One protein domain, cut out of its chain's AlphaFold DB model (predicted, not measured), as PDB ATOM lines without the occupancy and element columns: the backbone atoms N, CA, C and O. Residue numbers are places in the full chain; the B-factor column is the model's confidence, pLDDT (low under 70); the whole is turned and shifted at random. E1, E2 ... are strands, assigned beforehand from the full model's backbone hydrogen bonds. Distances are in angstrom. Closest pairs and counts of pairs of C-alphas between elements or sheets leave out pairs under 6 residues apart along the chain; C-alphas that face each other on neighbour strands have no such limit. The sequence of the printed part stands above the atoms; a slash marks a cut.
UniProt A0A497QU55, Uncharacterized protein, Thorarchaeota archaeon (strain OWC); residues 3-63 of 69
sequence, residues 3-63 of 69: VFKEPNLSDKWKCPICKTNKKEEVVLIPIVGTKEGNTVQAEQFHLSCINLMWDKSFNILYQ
ATOM      1  N   VAL A   3     178.441 154.628 159.732       93.75
ATOM      2  CA  VAL A   3     177.979 155.232 158.477       93.75
ATOM      3  C   VAL A   3     176.451 155.286 158.485       93.75
ATOM      4  O   VAL A   3     175.793 154.360 158.965       93.75
ATOM      5  N   PHE A   4     175.899 156.376 157.969       95.44
ATOM      6  CA  PHE A   4     174.471 156.619 157.802       95.44
ATOM      7  C   PHE A   4     174.193 156.899 156.325       95.44
ATOM      8  O   PHE A   4     175.019 157.509 155.650       95.44
ATOM      9  N   LYS A   5     173.035 156.459 155.822       95.56
ATOM     10  CA  LYS A   5     172.681 156.565 154.394       95.56
ATOM     11  C   LYS A   5     172.486 158.005 153.911       95.56
ATOM     12  O   LYS A   5     172.642 158.274 152.726       95.56
ATOM     13  N   GLU A   6     172.120 158.906 154.815       94.12
ATOM     14  CA  GLU A   6     171.844 160.310 154.524       94.12
ATOM     15  C   GLU A   6     172.169 161.189 155.745       94.12
ATOM     16  O   GLU A   6     172.151 160.685 156.876       94.12
ATOM     17  N   PRO A   7     172.482 162.485 155.549       93.56
ATOM     18  CA  PRO A   7     172.726 163.414 156.645       93.56
ATOM     19  C   PRO A   7     171.461 163.691 157.452       93.56
ATOM     20  O   PRO A   7     170.375 163.857 156.891       93.56
ATOM     21  N   ASN A   8     171.618 163.892 158.760       92.25
ATOM     22  CA  ASN A   8     170.605 164.609 159.520       92.25
ATOM     23  C   ASN A   8     170.688 166.100 159.153       92.25
ATOM     24  O   ASN A   8     171.670 166.770 159.467       92.25
ATOM     25  N   LEU A   9     169.655 166.599 158.472       88.06
ATOM     26  CA  LEU A   9     169.556 167.982 157.998       88.06
ATOM     27  C   LEU A   9     168.947 168.945 159.032       88.06
ATOM     28  O   LEU A   9     168.607 170.078 158.670       88.06
ATOM     29  N   SER A  10     168.801 168.528 160.298       85.56
ATOM     30  CA  SER A  10     168.488 169.463 161.381       85.56
ATOM     31  C   SER A  10     169.504 170.613 161.402       85.56
ATOM     32  O   SER A  10     170.637 170.487 160.931       85.56
ATOM     33  N   ASP A  11     169.071 171.783 161.868       80.12
ATOM     34  CA  ASP A  11     169.953 172.940 162.086       80.12
ATOM     35  C   ASP A  11     170.677 173.464 160.834       80.12
ATOM     36  O   ASP A  11     171.713 174.121 160.920       80.12
ATOM     37  N   LYS A  12     170.110 173.215 159.641       88.94
ATOM     38  CA  LYS A  12     170.677 173.640 158.345       88.94
ATOM     39  C   LYS A  12     172.110 173.132 158.139       88.94
ATOM     40  O   LYS A  12     172.922 173.831 157.522       88.94
ATOM     41  N   TRP A  13     172.407 171.930 158.638       93.94
ATOM     42  CA  TRP A  13     173.730 171.323 158.530       93.94
ATOM     43  C   TRP A  13     174.274 171.370 157.095       93.94
ATOM     44  O   TRP A  13     173.566 171.139 156.108       93.94
ATOM     45  N   LYS A  14     175.570 171.664 156.995       95.12
ATOM     46  CA  LYS A  14     176.373 171.580 155.778       95.12
ATOM     47  C   LYS A  14     177.657 170.856 156.136       95.12
ATOM     48  O   LYS A  14     178.290 171.211 157.126       95.12
ATOM     49  N   CYS A  15     178.076 169.914 155.295       95.19
ATOM     50  CA  CYS A  15     179.321 169.187 155.496       95.19
ATOM     51  C   CYS A  15     180.484 170.164 155.728       95.19
ATOM     52  O   CYS A  15     180.706 171.052 154.892       95.19
ATOM     53  N   PRO A  16     181.255 170.016 156.823       93.88
ATOM     54  CA  PRO A  16     182.329 170.952 157.142       93.88
ATOM     55  C   PRO A  16     183.428 171.033 156.076       93.88
ATOM     56  O   PRO A  16     184.144 172.033 156.040       93.88
ATOM     57  N   ILE A  17     183.543 170.030 155.199       95.00
ATOM     58  CA  ILE A  17     184.549 169.969 154.132       95.00
ATOM     59  C   ILE A  17     184.043 170.664 152.861       95.00
ATOM     60  O   ILE A  17     184.600 171.681 152.460       95.00
ATOM     61  N   CYS A  18     182.966 170.166 152.243       94.88
ATOM     62  CA  CYS A  18     182.489 170.680 150.950       94.88
ATOM     63  C   CYS A  18     181.477 171.832 151.061       94.88
ATOM     64  O   CYS A  18     181.101 172.418 150.049       94.88
ATOM     65  N   LYS A  19     181.011 172.151 152.276       94.19
ATOM     66  CA  LYS A  19     180.029 173.210 152.572       94.19
ATOM     67  C   LYS A  19     178.670 173.035 151.872       94.19
ATOM     68  O   LYS A  19     177.924 174.003 151.723       94.19
ATOM     69  N   THR A  20     178.316 171.807 151.490       95.00
ATOM     70  CA  THR A  20     177.006 171.462 150.908       95.00
ATOM     71  C   THR A  20     176.195 170.565 151.842       95.00
ATOM     72  O   THR A  20     176.741 169.954 152.757       95.00
ATOM     73  N   ASN A  21     174.889 170.470 151.601       95.12
ATOM     74  CA  ASN A  21     173.952 169.606 152.321       95.12
ATOM     75  C   ASN A  21     173.439 168.452 151.435       95.12
ATOM     76  O   ASN A  21     172.276 168.063 151.527       95.12
ATOM     77  N   LYS A  22     174.292 167.939 150.532       94.81
ATOM     78  CA  LYS A  22     173.943 166.821 149.641       94.81
ATOM     79  C   LYS A  22     173.415 165.632 150.444       94.81
ATOM     80  O   LYS A  22     173.971 165.299 151.490       94.81
ATOM     81  N   LYS A  23     172.360 164.996 149.933       94.25
ATOM     82  CA  LYS A  23     171.796 163.764 150.492       94.25
ATOM     83  C   LYS A  23     172.610 162.565 150.011       94.25
ATOM     84  O   LYS A  23     172.275 161.948 149.008       94.25
ATOM     85  N   GLU A  24     173.706 162.298 150.698       95.56
ATOM     86  CA  GLU A  24     174.590 161.157 150.451       95.56
ATOM     87  C   GLU A  24     175.064 160.575 151.784       95.56
ATOM     88  O   GLU A  24     174.757 161.121 152.847       95.56
ATOM     89  N   GLU A  25     175.804 159.470 151.738       97.75
ATOM     90  CA  GLU A  25     176.276 158.805 152.947       97.75
ATOM     91  C   GLU A  25     177.120 159.743 153.814       97.75
ATOM     92  O   GLU A  25     177.998 160.469 153.331       97.75
ATOM     93  N   VAL A  26     176.874 159.700 155.121       97.50
ATOM     94  CA  VAL A  26     177.641 160.455 156.110       97.50
ATOM     95  C   VAL A  26     178.212 159.551 157.183       97.50
ATOM     96  O   VAL A  26     177.728 158.450 157.445       97.50
ATOM     97  N   VAL A  27     179.234 160.053 157.856       96.38
ATOM     98  CA  VAL A  27     179.811 159.443 159.045       96.38
ATOM     99  C   VAL A  27     179.826 160.447 160.188       96.38
ATOM    100  O   VAL A  27     180.076 161.634 159.979       96.38
ATOM    101  N   LEU A  28     179.569 159.952 161.398       94.62
ATOM    102  CA  LEU A  28     179.744 160.718 162.629       94.62
ATOM    103  C   LEU A  28     181.164 160.532 163.157       94.62
ATOM    104  O   LEU A  28     181.575 159.405 163.459       94.62
ATOM    105  N   ILE A  29     181.893 161.636 163.291       93.06
ATOM    106  CA  ILE A  29     183.237 161.670 163.868       93.06
ATOM    107  C   ILE A  29     183.155 162.374 165.231       93.06
ATOM    108  O   ILE A  29     182.737 163.532 165.282       93.06
ATOM    109  N   PRO A  30     183.525 161.700 166.338       93.06
ATOM    110  CA  PRO A  30     183.572 162.316 167.660       93.06
ATOM    111  C   PRO A  30     184.486 163.544 167.695       93.06
ATOM    112  O   PRO A  30     185.580 163.526 167.131       93.06
ATOM    113  N   ILE A  31     184.058 164.592 168.398       91.75
ATOM    114  CA  ILE A  31     184.858 165.801 168.606       91.75
ATOM    115  C   ILE A  31     185.766 165.571 169.821       91.75
ATOM    116  O   ILE A  31     185.314 165.161 170.889       91.75
ATOM    117  N   VAL A  32     187.067 165.820 169.669       90.56
ATOM    118  CA  VAL A  32     188.029 165.685 170.773       90.56
ATOM    119  C   VAL A  32     187.668 166.659 171.900       90.56
ATOM    120  O   VAL A  32     187.432 167.837 171.651       90.56
ATOM    121  N   GLY A  33     187.645 166.169 173.141       92.00
ATOM    122  CA  GLY A  33     187.418 166.991 174.335       92.00
ATOM    123  C   GLY A  33     185.951 167.221 174.719       92.00
ATOM    124  O   GLY A  33     185.705 167.815 175.757       92.00
ATOM    125  N   THR A  34     184.979 166.714 173.955       92.06
ATOM    126  CA  THR A  34     183.536 166.898 174.231       92.06
ATOM    127  C   THR A  34     182.901 165.721 174.976       92.06
ATOM    128  O   THR A  34     181.695 165.477 174.878       92.06
ATOM    129  N   LYS A  35     183.719 164.932 175.682       88.38
ATOM    130  CA  LYS A  35     183.240 163.777 176.441       88.38
ATOM    131  C   LYS A  35     182.845 164.204 177.851       88.38
ATOM    132  O   LYS A  35     183.710 164.524 178.661       88.38
ATOM    133  N   GLU A  36     181.557 164.101 178.156       86.62
ATOM    134  CA  GLU A  36     180.989 164.359 179.481       86.62
ATOM    135  C   GLU A  36     180.260 163.098 179.967       86.62
ATOM    136  O   GLU A  36     179.190 162.729 179.478       86.62
ATOM    137  N   GLY A  37     180.886 162.370 180.898       86.38
ATOM    138  CA  GLY A  37     180.394 161.070 181.360       86.38
ATOM    139  C   GLY A  37     180.341 160.030 180.231       86.38
ATOM    140  O   GLY A  37     181.371 159.673 179.651       86.38
ATOM    141  N   ASN A  38     179.132 159.541 179.930       82.38
ATOM    142  CA  ASN A  38     178.865 158.568 178.862       82.38
ATOM    143  C   ASN A  38     178.462 159.218 177.526       82.38
ATOM    144  O   ASN A  38     178.174 158.508 176.562       82.38
ATOM    145  N   THR A  39     178.451 160.549 177.456       85.44
ATOM    146  CA  THR A  39     178.061 161.307 176.265       85.44
ATOM    147  C   THR A  39     179.303 161.819 175.545       85.44
ATOM    148  O   THR A  39     180.252 162.278 176.178       85.44
ATOM    149  N   VAL A  40     179.302 161.750 174.215       88.81
ATOM    150  CA  VAL A  40     180.328 162.354 173.357       88.81
ATOM    151  C   VAL A  40     179.640 163.087 172.215       88.81
ATOM    152  O   VAL A  40     178.742 162.534 171.577       88.81
ATOM    153  N   GLN A  41     180.034 164.334 171.962       91.75
ATOM    154  CA  GLN A  41     179.535 165.069 170.802       91.75
ATOM    155  C   GLN A  41     180.261 164.592 169.540       91.75
ATOM    156  O   GLN A  41     181.446 164.251 169.576       91.75
ATOM    157  N   ALA A  42     179.558 164.573 168.414       92.50
ATOM    158  CA  ALA A  42     180.106 164.177 167.125       92.50
ATOM    159  C   ALA A  42     179.611 165.117 166.025       92.50
ATOM    160  O   ALA A  42     178.504 165.642 166.108       92.50
ATOM    161  N   GLU A  43     180.427 165.285 164.992       93.44
ATOM    162  CA  GLU A  43     180.092 166.054 163.794       93.44
ATOM    163  C   GLU A  43     179.864 165.105 162.610       93.44
ATOM    164  O   GLU A  43     180.511 164.056 162.505       93.44
ATOM    165  N   GLN A  44     178.933 165.461 161.723       95.25
ATOM    166  CA  GLN A  44     178.639 164.699 160.512       95.25
ATOM    167  C   GLN A  44     179.532 165.176 159.364       95.25
ATOM    168  O   GLN A  44     179.689 166.375 159.124       95.25
ATOM    169  N   PHE A  45     180.060 164.231 158.594       95.81
ATOM    170  CA  PHE A  45     180.826 164.492 157.377       95.81
ATOM    171  C   PHE A  45     180.291 163.622 156.251       95.81
ATOM    172  O   PHE A  45     180.021 162.444 156.474       95.81
ATOM    173  N   HIS A  46     180.189 164.169 155.038       96.69
ATOM    174  CA  HIS A  46     180.006 163.336 153.849       96.69
ATOM    175  C   HIS A  46     181.138 162.320 153.757       96.69
ATOM    176  O   HIS A  46     182.311 162.699 153.806       96.69
ATOM    177  N   LEU A  47     180.790 161.044 153.596       96.19
ATOM    178  CA  LEU A  47     181.769 159.964 153.504       96.19
ATOM    179  C   LEU A  47     182.712 160.180 152.312       96.19
ATOM    180  O   LEU A  47     183.915 159.976 152.433       96.19
ATOM    181  N   SER A  48     182.174 160.693 151.202       96.06
ATOM    182  CA  SER A  48     182.914 161.024 149.977       96.06
ATOM    183  C   SER A  48     183.961 162.135 150.154       96.06
ATOM    184  O   SER A  48     184.907 162.227 149.376       96.06
ATOM    185  N   CYS A  49     183.800 162.997 151.165       95.62
ATOM    186  CA  CYS A  49     184.690 164.130 151.419       95.62
ATOM    187  C   CYS A  49     185.899 163.753 152.286       95.62
ATOM    188  O   CYS A  49     186.811 164.570 152.458       95.62
ATOM    189  N   ILE A  50     185.897 162.551 152.866       94.81
ATOM    190  CA  ILE A  50     186.952 162.089 153.759       94.81
ATOM    191  C   ILE A  50     188.123 161.538 152.945       94.81
ATOM    192  O   ILE A  50     187.989 160.601 152.166       94.81
ATOM    193  N   ASN A  51     189.293 162.116 153.183       94.88
ATOM    194  CA  ASN A  51     190.585 161.748 152.636       94.88
ATOM    195  C   ASN A  51     191.607 161.706 153.785       94.88
ATOM    196  O   ASN A  51     192.264 162.706 154.093       94.88
ATOM    197  N   LEU A  52     191.670 160.562 154.469       94.31
ATOM    198  CA  LEU A  52     192.533 160.364 155.633       94.31
ATOM    199  C   LEU A  52     193.983 160.099 155.214       94.31
ATOM    200  O   LEU A  52     194.261 159.298 154.325       94.31
ATOM    201  N   MET A  53     194.908 160.715 155.937       96.12
ATOM    202  CA  MET A  53     196.335 160.425 155.943       96.12
ATOM    203  C   MET A  53     196.674 159.631 157.206       96.12
ATOM    204  O   MET A  53     196.133 159.903 158.279       96.12
ATOM    205  N   TRP A  54     197.581 158.660 157.090       97.44
ATOM    206  CA  TRP A  54     198.119 157.929 158.235       97.44
ATOM    207  C   TRP A  54     199.520 158.433 158.564       97.44
ATOM    208  O   TRP A  54     200.467 158.180 157.819       97.44
ATOM    209  N   ASP A  55     199.650 159.112 159.699       97.00
ATOM    210  CA  ASP A  55     200.949 159.411 160.281       97.00
ATOM    211  C   ASP A  55     201.374 158.259 161.198       97.00
ATOM    212  O   ASP A  55     200.867 158.094 162.314       97.00
ATOM    213  N   LYS A  56     202.315 157.447 160.711       97.56
ATOM    214  CA  LYS A  56     202.885 156.318 161.459       97.56
ATOM    215  C   LYS A  56     203.698 156.758 162.674       97.56
ATOM    216  O   LYS A  56     203.769 156.001 163.635       97.56
ATOM    217  N   SER A  57     204.294 157.948 162.639       97.75
ATOM    218  CA  SER A  57     205.171 158.440 163.709       97.75
ATOM    219  C   SER A  57     204.378 158.740 164.977       97.75
ATOM    220  O   SER A  57     204.859 158.505 166.080       97.75
ATOM    221  N   PHE A  58     203.143 159.213 164.810       96.44
ATOM    222  CA  PHE A  58     202.239 159.533 165.916       96.44
ATOM    223  C   PHE A  58     201.125 158.500 166.110       96.44
ATOM    224  O   PHE A  58     200.366 158.598 167.071       96.44
ATOM    225  N   ASN A  59     201.026 157.504 165.224       96.38
ATOM    226  CA  ASN A  59     199.931 156.536 165.172       96.38
ATOM    227  C   ASN A  59     198.547 157.212 165.059       96.38
ATOM    228  O   ASN A  59     197.612 156.887 165.792       96.38
ATOM    229  N   ILE A  60     198.425 158.175 164.137       95.50
ATOM    230  CA  ILE A  60     197.213 158.984 163.943       95.50
ATOM    231  C   ILE A  60     196.701 158.843 162.506       95.50
ATOM    232  O   ILE A  60     197.458 158.976 161.545       95.50
ATOM    233  N   LEU A  61     195.390 158.634 162.362       94.88
ATOM    234  CA  LEU A  61     194.654 158.878 161.119       94.88
ATOM    235  C   LEU A  61     194.048 160.284 161.177       94.88
ATOM    236  O   LEU A  61     193.289 160.581 162.098       94.88
ATOM    237  N   TYR A  62     194.378 161.149 160.220       94.06
ATOM    238  CA  TYR A  62     193.950 162.549 160.226       94.06
ATOM    239  C   TYR A  62     193.634 163.073 158.828       94.06
ATOM    240  O   TYR A  62     194.099 162.554 157.821       94.06
ATOM    241  N   GLN A  63     192.881 164.163 158.770       94.25
ATOM    242  CA  GLN A  63     192.702 164.965 157.568       94.25
ATOM    243  C   GLN A  63     192.778 166.437 157.960       94.25
ATOM    244  O   GLN A  63     192.115 166.868 158.903       94.25
TER     245      GLN A  63
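What this domain is: This is residues 3 to 63 of the 69 residues of an uncharacterized protein of Thorarchaeota archaeon (strain OWC) (UniProt A0A497QU55). A long two-stranded hairpin, E1 and E2, stands well separated from a small one, E3 and E4, while unnamed residues 3 to 25 loop beside the long hairpin's end away from its turn. Residues 3 to 4 pair antiparallel with residues 26 to 27 of E1. The printed part has 61 residues, no named helix and four strands in two antiparallel sheets, E1 to E4 along the chain: all strand, though under half of the residues, 25, are in named elements. It is loose, radius of gyration of the C-alphas 13.1 A, spanning 36 by 30 by 18 A.

How they stand to each other: E1, residues 26 to 36, and E2, residues 39 to 46, form an antiparallel hairpin at 151 degrees; N 29 and O 43 are within hydrogen-bond range at 2.9 A. E1 bends by 88 degrees at residue 33. E3, residues 53 to 55, and E4, residues 60 to 62, form an antiparallel hairpin at 153 degrees, with N 55 and O 60 within range at 2.9 A. E3 and E4 are apart from E1 and E2.

Where its parts are: E1 runs 23.9 A from C-alpha 26 at (177.641, 160.455, 156.110), and E2 22.6 A. E3 spans 6.4 A; E4 spans 6.1 A to C-alpha 62 at (193.950, 162.549, 160.226).

The domain as a whole: The farthest C-alphas, of Ser 10 and Ser 57, are 38.4 A apart. The printed part has no cut and no long link; no printed residue is under 70 in pLDDT.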